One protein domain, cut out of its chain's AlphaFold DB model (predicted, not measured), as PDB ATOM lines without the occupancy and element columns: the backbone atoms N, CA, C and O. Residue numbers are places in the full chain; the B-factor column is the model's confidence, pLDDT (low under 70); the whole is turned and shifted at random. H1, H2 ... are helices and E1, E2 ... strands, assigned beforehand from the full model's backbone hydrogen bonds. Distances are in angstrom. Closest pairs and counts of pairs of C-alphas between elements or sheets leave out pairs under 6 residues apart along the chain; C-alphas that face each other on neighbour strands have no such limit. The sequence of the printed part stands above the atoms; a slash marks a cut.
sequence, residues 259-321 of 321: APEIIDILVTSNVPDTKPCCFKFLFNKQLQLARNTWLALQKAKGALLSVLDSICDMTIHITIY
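This is residues 259 to 321 of the 321 residues of an uncharacterized protein of Metarhizium robertsii (UniProt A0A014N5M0). A small, twisted three-strand sheet has one helix, H1, slantwise over one face and its other face bare; a long loop, residues 301 to 315, leads from H1 to edge strand E3. The 63 printed residues, of mixed class, hold E1, E2, H1, E3 in chain order; the antiparallel sheet runs E2, E1, E3. It is only just compact, close to loose, with a radius of gyration of the C-alphas of 12.3 A, spanning 41 by 19 by 18 A.

E1, residues 262 to 269, and E2, residues 277 to 282, form an antiparallel hairpin; N 265 and O 279 are within hydrogen-bond range, 2.8 A. H1, residues 287 to 300, is on the sheet, two layers with the helix on one face, at a height over the sheet of 9.8 A; its closest C-alphas to E2 are those of Trp 294 and Cys 277, 7.4 A. Every O i to N i+4 pair in H1 is within hydrogen-bond range. E3, residues 316 to 320, is antiparallel to E1, with N 266 and O 319 3.0 A apart. E2, H1 and E3 make a split strand-helix-strand unit, E1 between its strands, with a right-handed crossover.

E1 begins at C-alpha 262 (215.271, 260.390, 239.809) and is 22.5 A long, E2 16.0 A, H1 20.2 A; E3, 12.8 A, ends at C-alpha 320 (214.764, 259.613, 229.345).

The C-alphas farthest apart, Ala 259 and Ser 306, are 40.8 A apart. The printed part has no cut; the link H1 to E3 is long, and its residues 304 to 314 have pLDDT under 70.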
ATOM      1  N   ALA A 259     208.946 262.750 246.694       74.56
ATOM      2  CA  ALA A 259     210.367 262.422 246.685       74.56
ATOM      3  C   ALA A 259     210.893 262.638 245.264       74.56
ATOM      4  O   ALA A 259     210.277 262.123 244.326       74.56
ATOM      5  N   PRO A 260     211.927 263.478 245.082       80.94
ATOM      6  CA  PRO A 260     212.255 263.988 243.767       80.94
ATOM      7  C   PRO A 260     212.555 262.804 242.856       80.94
ATOM      8  O   PRO A 260     213.479 262.034 243.112       80.94
ATOM      9  N   GLU A 261     211.719 262.641 241.833       89.81
ATOM     10  CA  GLU A 261     211.792 261.510 240.920       89.81
ATOM     11  C   GLU A 261     213.147 261.554 240.211       89.81
ATOM     12  O   GLU A 261     213.490 262.538 239.547       89.81
ATOM     13  N   ILE A 262     213.962 260.525 240.440       91.25
ATOM     14  CA  ILE A 262     215.271 260.390 239.809       91.25
ATOM     15  C   ILE A 262     215.045 259.687 238.478       91.25
ATOM     16  O   ILE A 262     214.609 258.539 238.458       91.25
ATOM     17  N   ILE A 263     215.377 260.370 237.390       93.62
ATOM     18  CA  ILE A 263     215.353 259.844 236.029       93.62
ATOM     19  C   ILE A 263     216.780 259.612 235.530       93.62
ATOM     20  O   ILE A 263     217.695 260.382 235.844       93.62
ATOM     21  N   ASP A 264     216.978 258.566 234.734       93.56
ATOM     22  CA  ASP A 264     218.250 258.316 234.063       93.56
ATOM     23  C   ASP A 264     218.225 258.989 232.681       93.56
ATOM     24  O   ASP A 264     217.390 258.694 231.826       93.56
ATOM     25  N   ILE A 265     219.148 259.928 232.464       93.12
ATOM     26  CA  ILE A 265     219.270 260.694 231.223       93.12
ATOM     27  C   ILE A 265     220.513 260.244 230.464       93.12
ATOM     28  O   ILE A 265     221.638 260.457 230.924       93.12
ATOM     29  N   LEU A 266     220.325 259.715 229.254       94.12
ATOM     30  CA  LEU A 266     221.417 259.455 228.318       94.12
ATOM     31  C   LEU A 266     221.605 260.653 227.384       94.12
ATOM     32  O   LEU A 266     220.711 260.997 226.612       94.12
ATOM     33  N   VAL A 267     222.791 261.256 227.436       93.88
ATOM     34  CA  VAL A 267     223.193 262.379 226.586       93.88
ATOM     35  C   VAL A 267     224.137 261.881 225.498       93.88
ATOM     36  O   VAL A 267     225.237 261.392 225.788       93.88
ATOM     37  N   THR A 268     223.722 262.039 224.241       93.25
ATOM     38  CA  THR A 268     224.535 261.737 223.054       93.25
ATOM     39  C   THR A 268     224.676 262.970 222.159       93.25
ATOM     40  O   THR A 268     223.858 263.892 222.199       93.25
ATOM     41  N   SER A 269     225.759 263.012 221.382       90.56
ATOM     42  CA  SER A 269     226.080 264.101 220.460       90.56
ATOM     43  C   SER A 269     226.547 263.519 219.130       90.56
ATOM     44  O   SER A 269     227.140 262.441 219.090       90.56
ATOM     45  N   ASN A 270     226.259 264.234 218.046       89.75
ATOM     46  CA  ASN A 270     226.741 263.937 216.698       89.75
ATOM     47  C   ASN A 270     228.157 264.485 216.434       89.75
ATOM     48  O   ASN A 270     228.722 264.227 215.371       89.75
ATOM     49  N   VAL A 271     228.728 265.241 217.378       84.06
ATOM     50  CA  VAL A 271     230.082 265.793 217.267       84.06
ATOM     51  C   VAL A 271     231.108 264.655 217.390       84.06
ATOM     52  O   VAL A 271     231.031 263.882 218.355       84.06
ATOM     53  N   PRO A 272     232.071 264.541 216.455       85.31
ATOM     54  CA  PRO A 272     233.112 263.520 216.517       85.31
ATOM     55  C   PRO A 272     233.902 263.601 217.829       85.31
ATOM     56  O   PRO A 272     233.972 264.648 218.469       85.31
ATOM     57  N   ASP A 273     234.448 262.463 218.255       87.00
ATOM     58  CA  ASP A 273     235.266 262.303 219.470       87.00
ATOM     59  C   ASP A 273     234.560 262.584 220.809       87.00
ATOM     60  O   ASP A 273     235.136 262.376 221.885       87.00
ATOM     61  N   THR A 274     233.282 262.966 220.785       89.69
ATOM     62  CA  THR A 274     232.478 263.081 222.002       89.69
ATOM     63  C   THR A 274     231.981 261.714 222.456       89.69
ATOM     64  O   THR A 274     231.515 260.886 221.674       89.69
ATOM     65  N   LYS A 275     232.087 261.448 223.761       89.62
ATOM     66  CA  LYS A 275     231.623 260.182 224.349       89.62
ATOM     67  C   LYS A 275     230.209 260.344 224.914       89.62
ATOM     68  O   LYS A 275     229.986 261.329 225.632       89.62
ATOM     69  N   PRO A 276     229.284 259.393 224.666       91.81
ATOM     70  CA  PRO A 276     227.973 259.402 225.303       91.81
ATOM     71  C   PRO A 276     228.127 259.291 226.826       91.81
ATOM     72  O   PRO A 276     229.086 258.693 227.324       91.81
ATOM     73  N   CYS A 277     227.207 259.896 227.575       92.56
ATOM     74  CA  CYS A 277     227.247 259.883 229.036       92.56
ATOM     75  C   CYS A 277     225.837 259.747 229.612       92.56
ATOM     76  O   CYS A 277     224.908 260.366 229.101       92.56
ATOM     77  N   CYS A 278     225.694 258.932 230.657       92.81
ATOM     78  CA  CYS A 278     224.442 258.751 231.379       92.81
ATOM     79  C   CYS A 278     224.531 259.449 232.739       92.81
ATOM     80  O   CYS A 278     225.535 259.300 233.443       92.81
ATOM     81  N   PHE A 279     223.494 260.201 233.097       91.06
ATOM     82  CA  PHE A 279     223.394 260.923 234.359       91.06
ATOM     83  C   PHE A 279     222.111 260.548 235.081       91.06
ATOM     84  O   PHE A 279     221.048 260.510 234.471       91.06
ATOM     85  N   LYS A 280     222.210 260.374 236.399       92.50
ATOM     86  CA  LYS A 280     221.035 260.376 237.269       92.50
ATOM     87  C   LYS A 280     220.636 261.820 237.514       92.50
ATOM     88  O   LYS A 280     221.456 262.604 237.996       92.50
ATOM     89  N   PHE A 281     219.414 262.180 237.163       92.81
ATOM     90  CA  PHE A 281     218.942 263.553 237.210       92.81
ATOM     91  C   PHE A 281     217.610 263.630 237.942       92.81
ATOM     92  O   PHE A 281     216.776 262.744 237.824       92.81
ATOM     93  N   LEU A 282     217.399 264.688 238.719       93.25
ATOM     94  CA  LEU A 282     216.116 264.903 239.382       93.25
ATOM     95  C   LEU A 282     215.165 265.543 238.368       93.25
ATOM     96  O   LEU A 282     215.502 266.587 237.807       93.25
ATOM     97  N   PHE A 283     213.982 264.964 238.165       87.12
ATOM     98  CA  PHE A 283     212.986 265.423 237.185       87.12
ATOM     99  C   PHE A 283     212.646 266.918 237.328       87.12
ATOM    100  O   PHE A 283     212.438 267.620 236.344       87.12
ATOM    101  N   ASN A 284     212.688 267.438 238.558       86.75
ATOM    102  CA  ASN A 284     212.373 268.836 238.871       86.75
ATOM    103  C   ASN A 284     213.517 269.829 238.589       86.75
ATOM    104  O   ASN A 284     213.389 271.017 238.890       86.75
ATOM    105  N   LYS A 285     214.664 269.379 238.070       89.12
ATOM    106  CA  LYS A 285     215.801 270.252 237.749       89.12
ATOM    107  C   LYS A 285     215.785 270.630 236.266       89.12
ATOM    108  O   LYS A 285     215.239 269.934 235.417       89.12
ATOM    109  N   GLN A 286     216.395 271.765 235.931       90.38
ATOM    110  CA  GLN A 286     216.448 272.242 234.549       90.38
ATOM    111  C   GLN A 286     217.445 271.415 233.726       90.38
ATOM    112  O   GLN A 286     218.609 271.293 234.111       90.38
ATOM    113  N   LEU A 287     217.041 270.935 232.543       89.50
ATOM    114  CA  LEU A 287     217.910 270.182 231.616       89.50
ATOM    115  C   LEU A 287     219.183 270.945 231.200       89.50
ATOM    116  O   LEU A 287     220.174 270.335 230.795       89.50
ATOM    117  N   GLN A 288     219.192 272.275 231.345       89.94
ATOM    118  CA  GLN A 288     220.382 273.104 231.144       89.94
ATOM    119  C   GLN A 288     221.551 272.665 232.037       89.94
ATOM    120  O   GLN A 288     222.701 272.714 231.601       89.94
ATOM    121  N   LEU A 289     221.273 272.180 233.251       91.25
ATOM    122  CA  LEU A 289     222.304 271.669 234.149       91.25
ATOM    123  C   LEU A 289     222.963 270.412 233.568       91.25
ATOM    124  O   LEU A 289     224.185 270.371 233.467       91.25
ATOM    125  N   ALA A 290     222.173 269.442 233.088       90.25
ATOM    126  CA  ALA A 290     222.693 268.234 232.442       90.25
ATOM    127  C   ALA A 290     223.561 268.569 231.212       90.25
ATOM    128  O   ALA A 290     224.650 268.016 231.049       90.25
ATOM    129  N   ARG A 291     223.131 269.542 230.391       90.06
ATOM    130  CA  ARG A 291     223.923 270.063 229.263       90.06
ATOM    131  C   ARG A 291     225.262 270.643 229.724       90.06
ATOM    132  O   ARG A 291     226.299 270.301 229.156       90.06
ATOM    133  N   ASN A 292     225.254 271.512 230.732       91.19
ATOM    134  CA  ASN A 292     226.465 272.168 231.228       91.19
ATOM    135  C   ASN A 292     227.444 271.160 231.842       91.19
ATOM    136  O   ASN A 292     228.642 271.222 231.560       91.19
ATOM    137  N   THR A 293     226.942 270.195 232.617       91.75
ATOM    138  CA  THR A 293     227.745 269.103 233.182       91.75
ATOM    139  C   THR A 293     228.368 268.251 232.080       91.75
ATOM    140  O   THR A 293     229.561 267.947 232.133       91.75
ATOM    141  N   TRP A 294     227.601 267.909 231.041       91.94
ATOM    142  CA  TRP A 294     228.126 267.174 229.893       91.94
ATOM    143  C   TRP A 294     229.219 267.966 229.160       91.94
ATOM    144  O   TRP A 294     230.292 267.423 228.907       91.94
ATOM    145  N   LEU A 295     229.011 269.262 228.898       89.75
ATOM    146  CA  LEU A 295     230.019 270.128 228.274       89.75
ATOM    147  C   LEU A 295     231.302 270.221 229.109       89.75
ATOM    148  O   LEU A 295     232.398 270.128 228.558       89.75
ATOM    149  N   ALA A 296     231.180 270.365 230.431       91.12
ATOM    150  CA  ALA A 296     232.324 270.379 231.339       91.12
ATOM    151  C   ALA A 296     233.111 269.058 231.278       91.12
ATOM    152  O   ALA A 296     234.340 269.077 231.214       91.12
ATOM    153  N   LEU A 297     232.419 267.916 231.206       91.81
ATOM    154  CA  LEU A 297     233.048 266.601 231.051       91.81
ATOM    155  C   LEU A 297     233.768 266.438 229.710       91.81
ATOM    156  O   LEU A 297     234.849 265.850 229.676       91.81
ATOM    157  N   GLN A 298     233.206 266.948 228.610       90.19
ATOM    158  CA  GLN A 298     233.887 266.897 227.311       90.19
ATOM    159  C   GLN A 298     235.113 267.818 227.281       90.19
ATOM    160  O   GLN A 298     236.159 267.422 226.763       90.19
ATOM    161  N   LYS A 299     235.029 269.007 227.899       88.75
ATOM    162  CA  LYS A 299     236.178 269.913 228.071       88.75
ATOM    163  C   LYS A 299     237.293 269.256 228.882       88.75
ATOM    164  O   LYS A 299     238.439 269.264 228.446       88.75
ATOM    165  N   ALA A 300     236.957 268.617 230.003       90.44
ATOM    166  CA  ALA A 300     237.923 267.901 230.838       90.44
ATOM    167  C   ALA A 300     238.591 266.720 230.109       90.44
ATOM    168  O   ALA A 300     239.728 266.371 230.406       90.44
ATOM    169  N   LYS A 301     237.902 266.116 229.133       89.69
ATOM    170  CA  LYS A 301     238.439 265.043 228.282       89.69
ATOM    171  C   LYS A 301     239.240 265.549 227.078       89.69
ATOM    172  O   LYS A 301     239.736 264.726 226.316       89.69
ATOM    173  N   GLY A 302     239.344 266.865 226.879       87.94
ATOM    174  CA  GLY A 302     240.021 267.458 225.724       87.94
ATOM    175  C   GLY A 302     239.267 267.301 224.398       87.94
ATOM    176  O   GLY A 302     239.817 267.628 223.355       87.94
ATOM    177  N   ALA A 303     238.012 266.840 224.410       80.25
ATOM    178  CA  ALA A 303     237.229 266.623 223.189       80.25
ATOM    179  C   ALA A 303     236.668 267.929 222.588       80.25
ATOM    180  O   ALA A 303     236.231 267.952 221.445       80.25
ATOM    181  N   LEU A 304     236.653 269.026 223.356       69.19
ATOM    182  CA  LEU A 304     235.942 270.268 223.015       69.19
ATOM    183  C   LEU A 304     236.889 271.480 222.927       69.19
ATOM    184  O   LEU A 304     236.556 272.571 223.381       69.19
ATOM    185  N   LEU A 305     238.096 271.276 222.389       65.94
ATOM    186  CA  LEU A 305     239.128 272.318 222.272       65.94
ATOM    187  C   LEU A 305     238.926 273.273 221.078       65.94
ATOM    188  O   LEU A 305     239.480 274.365 221.100       65.94
ATOM    189  N   SER A 306     238.118 272.917 220.070       60.91
ATOM    190  CA  SER A 306     237.981 273.692 218.817       60.91
ATOM    191  C   SER A 306     236.554 274.132 218.457       60.91
ATOM    192  O   SER A 306     236.367 274.869 217.496       60.91
ATOM    193  N   VAL A 307     235.538 273.710 219.214       56.94
ATOM    194  CA  VAL A 307     234.110 273.841 218.839       56.94
ATOM    195  C   VAL A 307     233.430 275.027 219.548       56.94
ATOM    196  O   VAL A 307     232.210 275.093 219.630       56.94
ATOM    197  N   LEU A 308     234.192 275.972 220.111       58.09
ATOM    198  CA  LEU A 308     233.607 277.168 220.741       58.09
ATOM    199  C   LEU A 308     232.967 278.116 219.710       58.09
ATOM    200  O   LEU A 308     232.022 278.816 220.061       58.09
ATOM    201  N   ASP A 309     233.384 278.040 218.441       57.69
ATOM    202  CA  ASP A 309     232.861 278.890 217.363       57.69
ATOM    203  C   ASP A 309     231.664 278.280 216.606       57.69
ATOM    204  O   ASP A 309     230.985 278.987 215.867       57.69
ATOM    205  N   SER A 310     231.342 276.993 216.811       58.03
ATOM    206  CA  SER A 310     230.222 276.308 216.131       58.03
ATOM    207  C   SER A 310     229.149 275.759 217.079       58.03
ATOM    208  O   SER A 310     228.370 274.877 216.715       58.03
ATOM    209  N   ILE A 311     229.059 276.312 218.297       57.00
ATOM    210  CA  ILE A 311     228.077 275.919 219.329       57.00
ATOM    211  C   ILE A 311     226.622 275.974 218.822       57.00
ATOM    212  O   ILE A 311     225.762 275.284 219.372       57.00
ATOM    213  N   CYS A 312     226.351 276.745 217.767       57.62
ATOM    214  CA  CYS A 312     225.025 276.895 217.174       57.62
ATOM    215  C   CYS A 312     224.430 275.591 216.608       57.62
ATOM    216  O   CYS A 312     223.210 275.466 216.616       57.62
ATOM    217  N   ASP A 313     225.246 274.601 216.221       63.81
ATOM    218  CA  ASP A 313     224.755 273.387 215.539       63.81
ATOM    219  C   ASP A 313     224.783 272.116 216.404       63.81
ATOM    220  O   ASP A 313     224.508 271.007 215.931       63.81
ATOM    221  N   MET A 314     225.104 272.240 217.694       68.06
ATOM    222  CA  MET A 314     225.204 271.075 218.570       68.06
ATOM    223  C   MET A 314     223.813 270.532 218.921       68.06
ATOM    224  O   MET A 314     223.153 270.993 219.855       68.06
ATOM    225  N   THR A 315     223.379 269.514 218.179       78.94
ATOM    226  CA  THR A 315     222.139 268.788 218.463       78.94
ATOM    227  C   THR A 315     222.406 267.767 219.564       78.94
ATOM    228  O   THR A 315     223.118 266.784 219.362       78.94
ATOM    229  N   ILE A 316     221.848 268.014 220.750       77.94
ATOM    230  CA  ILE A 316     221.913 267.082 221.878       77.94
ATOM    231  C   ILE A 316     220.669 266.209 221.848       77.94
ATOM    232  O   ILE A 316     219.553 266.718 221.964       77.94
ATOM    233  N   HIS A 317     220.861 264.897 221.753       82.56
ATOM    234  CA  HIS A 317     219.775 263.948 221.944       82.56
ATOM    235  C   HIS A 317     219.731 263.537 223.417       82.56
ATOM    236  O   HIS A 317     220.718 263.048 223.971       82.56
ATOM    237  N   ILE A 318     218.585 263.792 224.047       82.81
ATOM    238  CA  ILE A 318     218.298 263.461 225.442       82.81
ATOM    239  C   ILE A 318     217.237 262.367 225.425       82.81
ATOM    240  O   ILE A 318     216.100 262.618 225.024       82.81
ATOM    241  N   THR A 319     217.611 261.167 225.860       82.62
ATOM    242  CA  THR A 319     216.673 260.054 226.047       82.62
ATOM    243  C   THR A 319     216.462 259.842 227.541       82.62
ATOM    244  O   THR A 319     217.437 259.674 228.276       82.62
ATOM    245  N   ILE A 320     215.199 259.882 227.970       84.75
ATOM    246  CA  ILE A 320     214.764 259.613 229.345       84.75
ATOM    247  C   ILE A 320     214.279 258.160 229.384       84.75
ATOM    248  O   ILE A 320     213.447 257.788 228.553       84.75
ATOM    249  N   TYR A 321     214.840 257.362 230.294       77.56
ATOM    250  CA  TYR A 321     214.489 255.953 230.509       77.56
ATOM    251  C   TYR A 321     213.651 255.760 231.770       77.56
ATOM    252  O   TYR A 321     213.860 256.533 232.733       77.56
TER     253      TYR A 321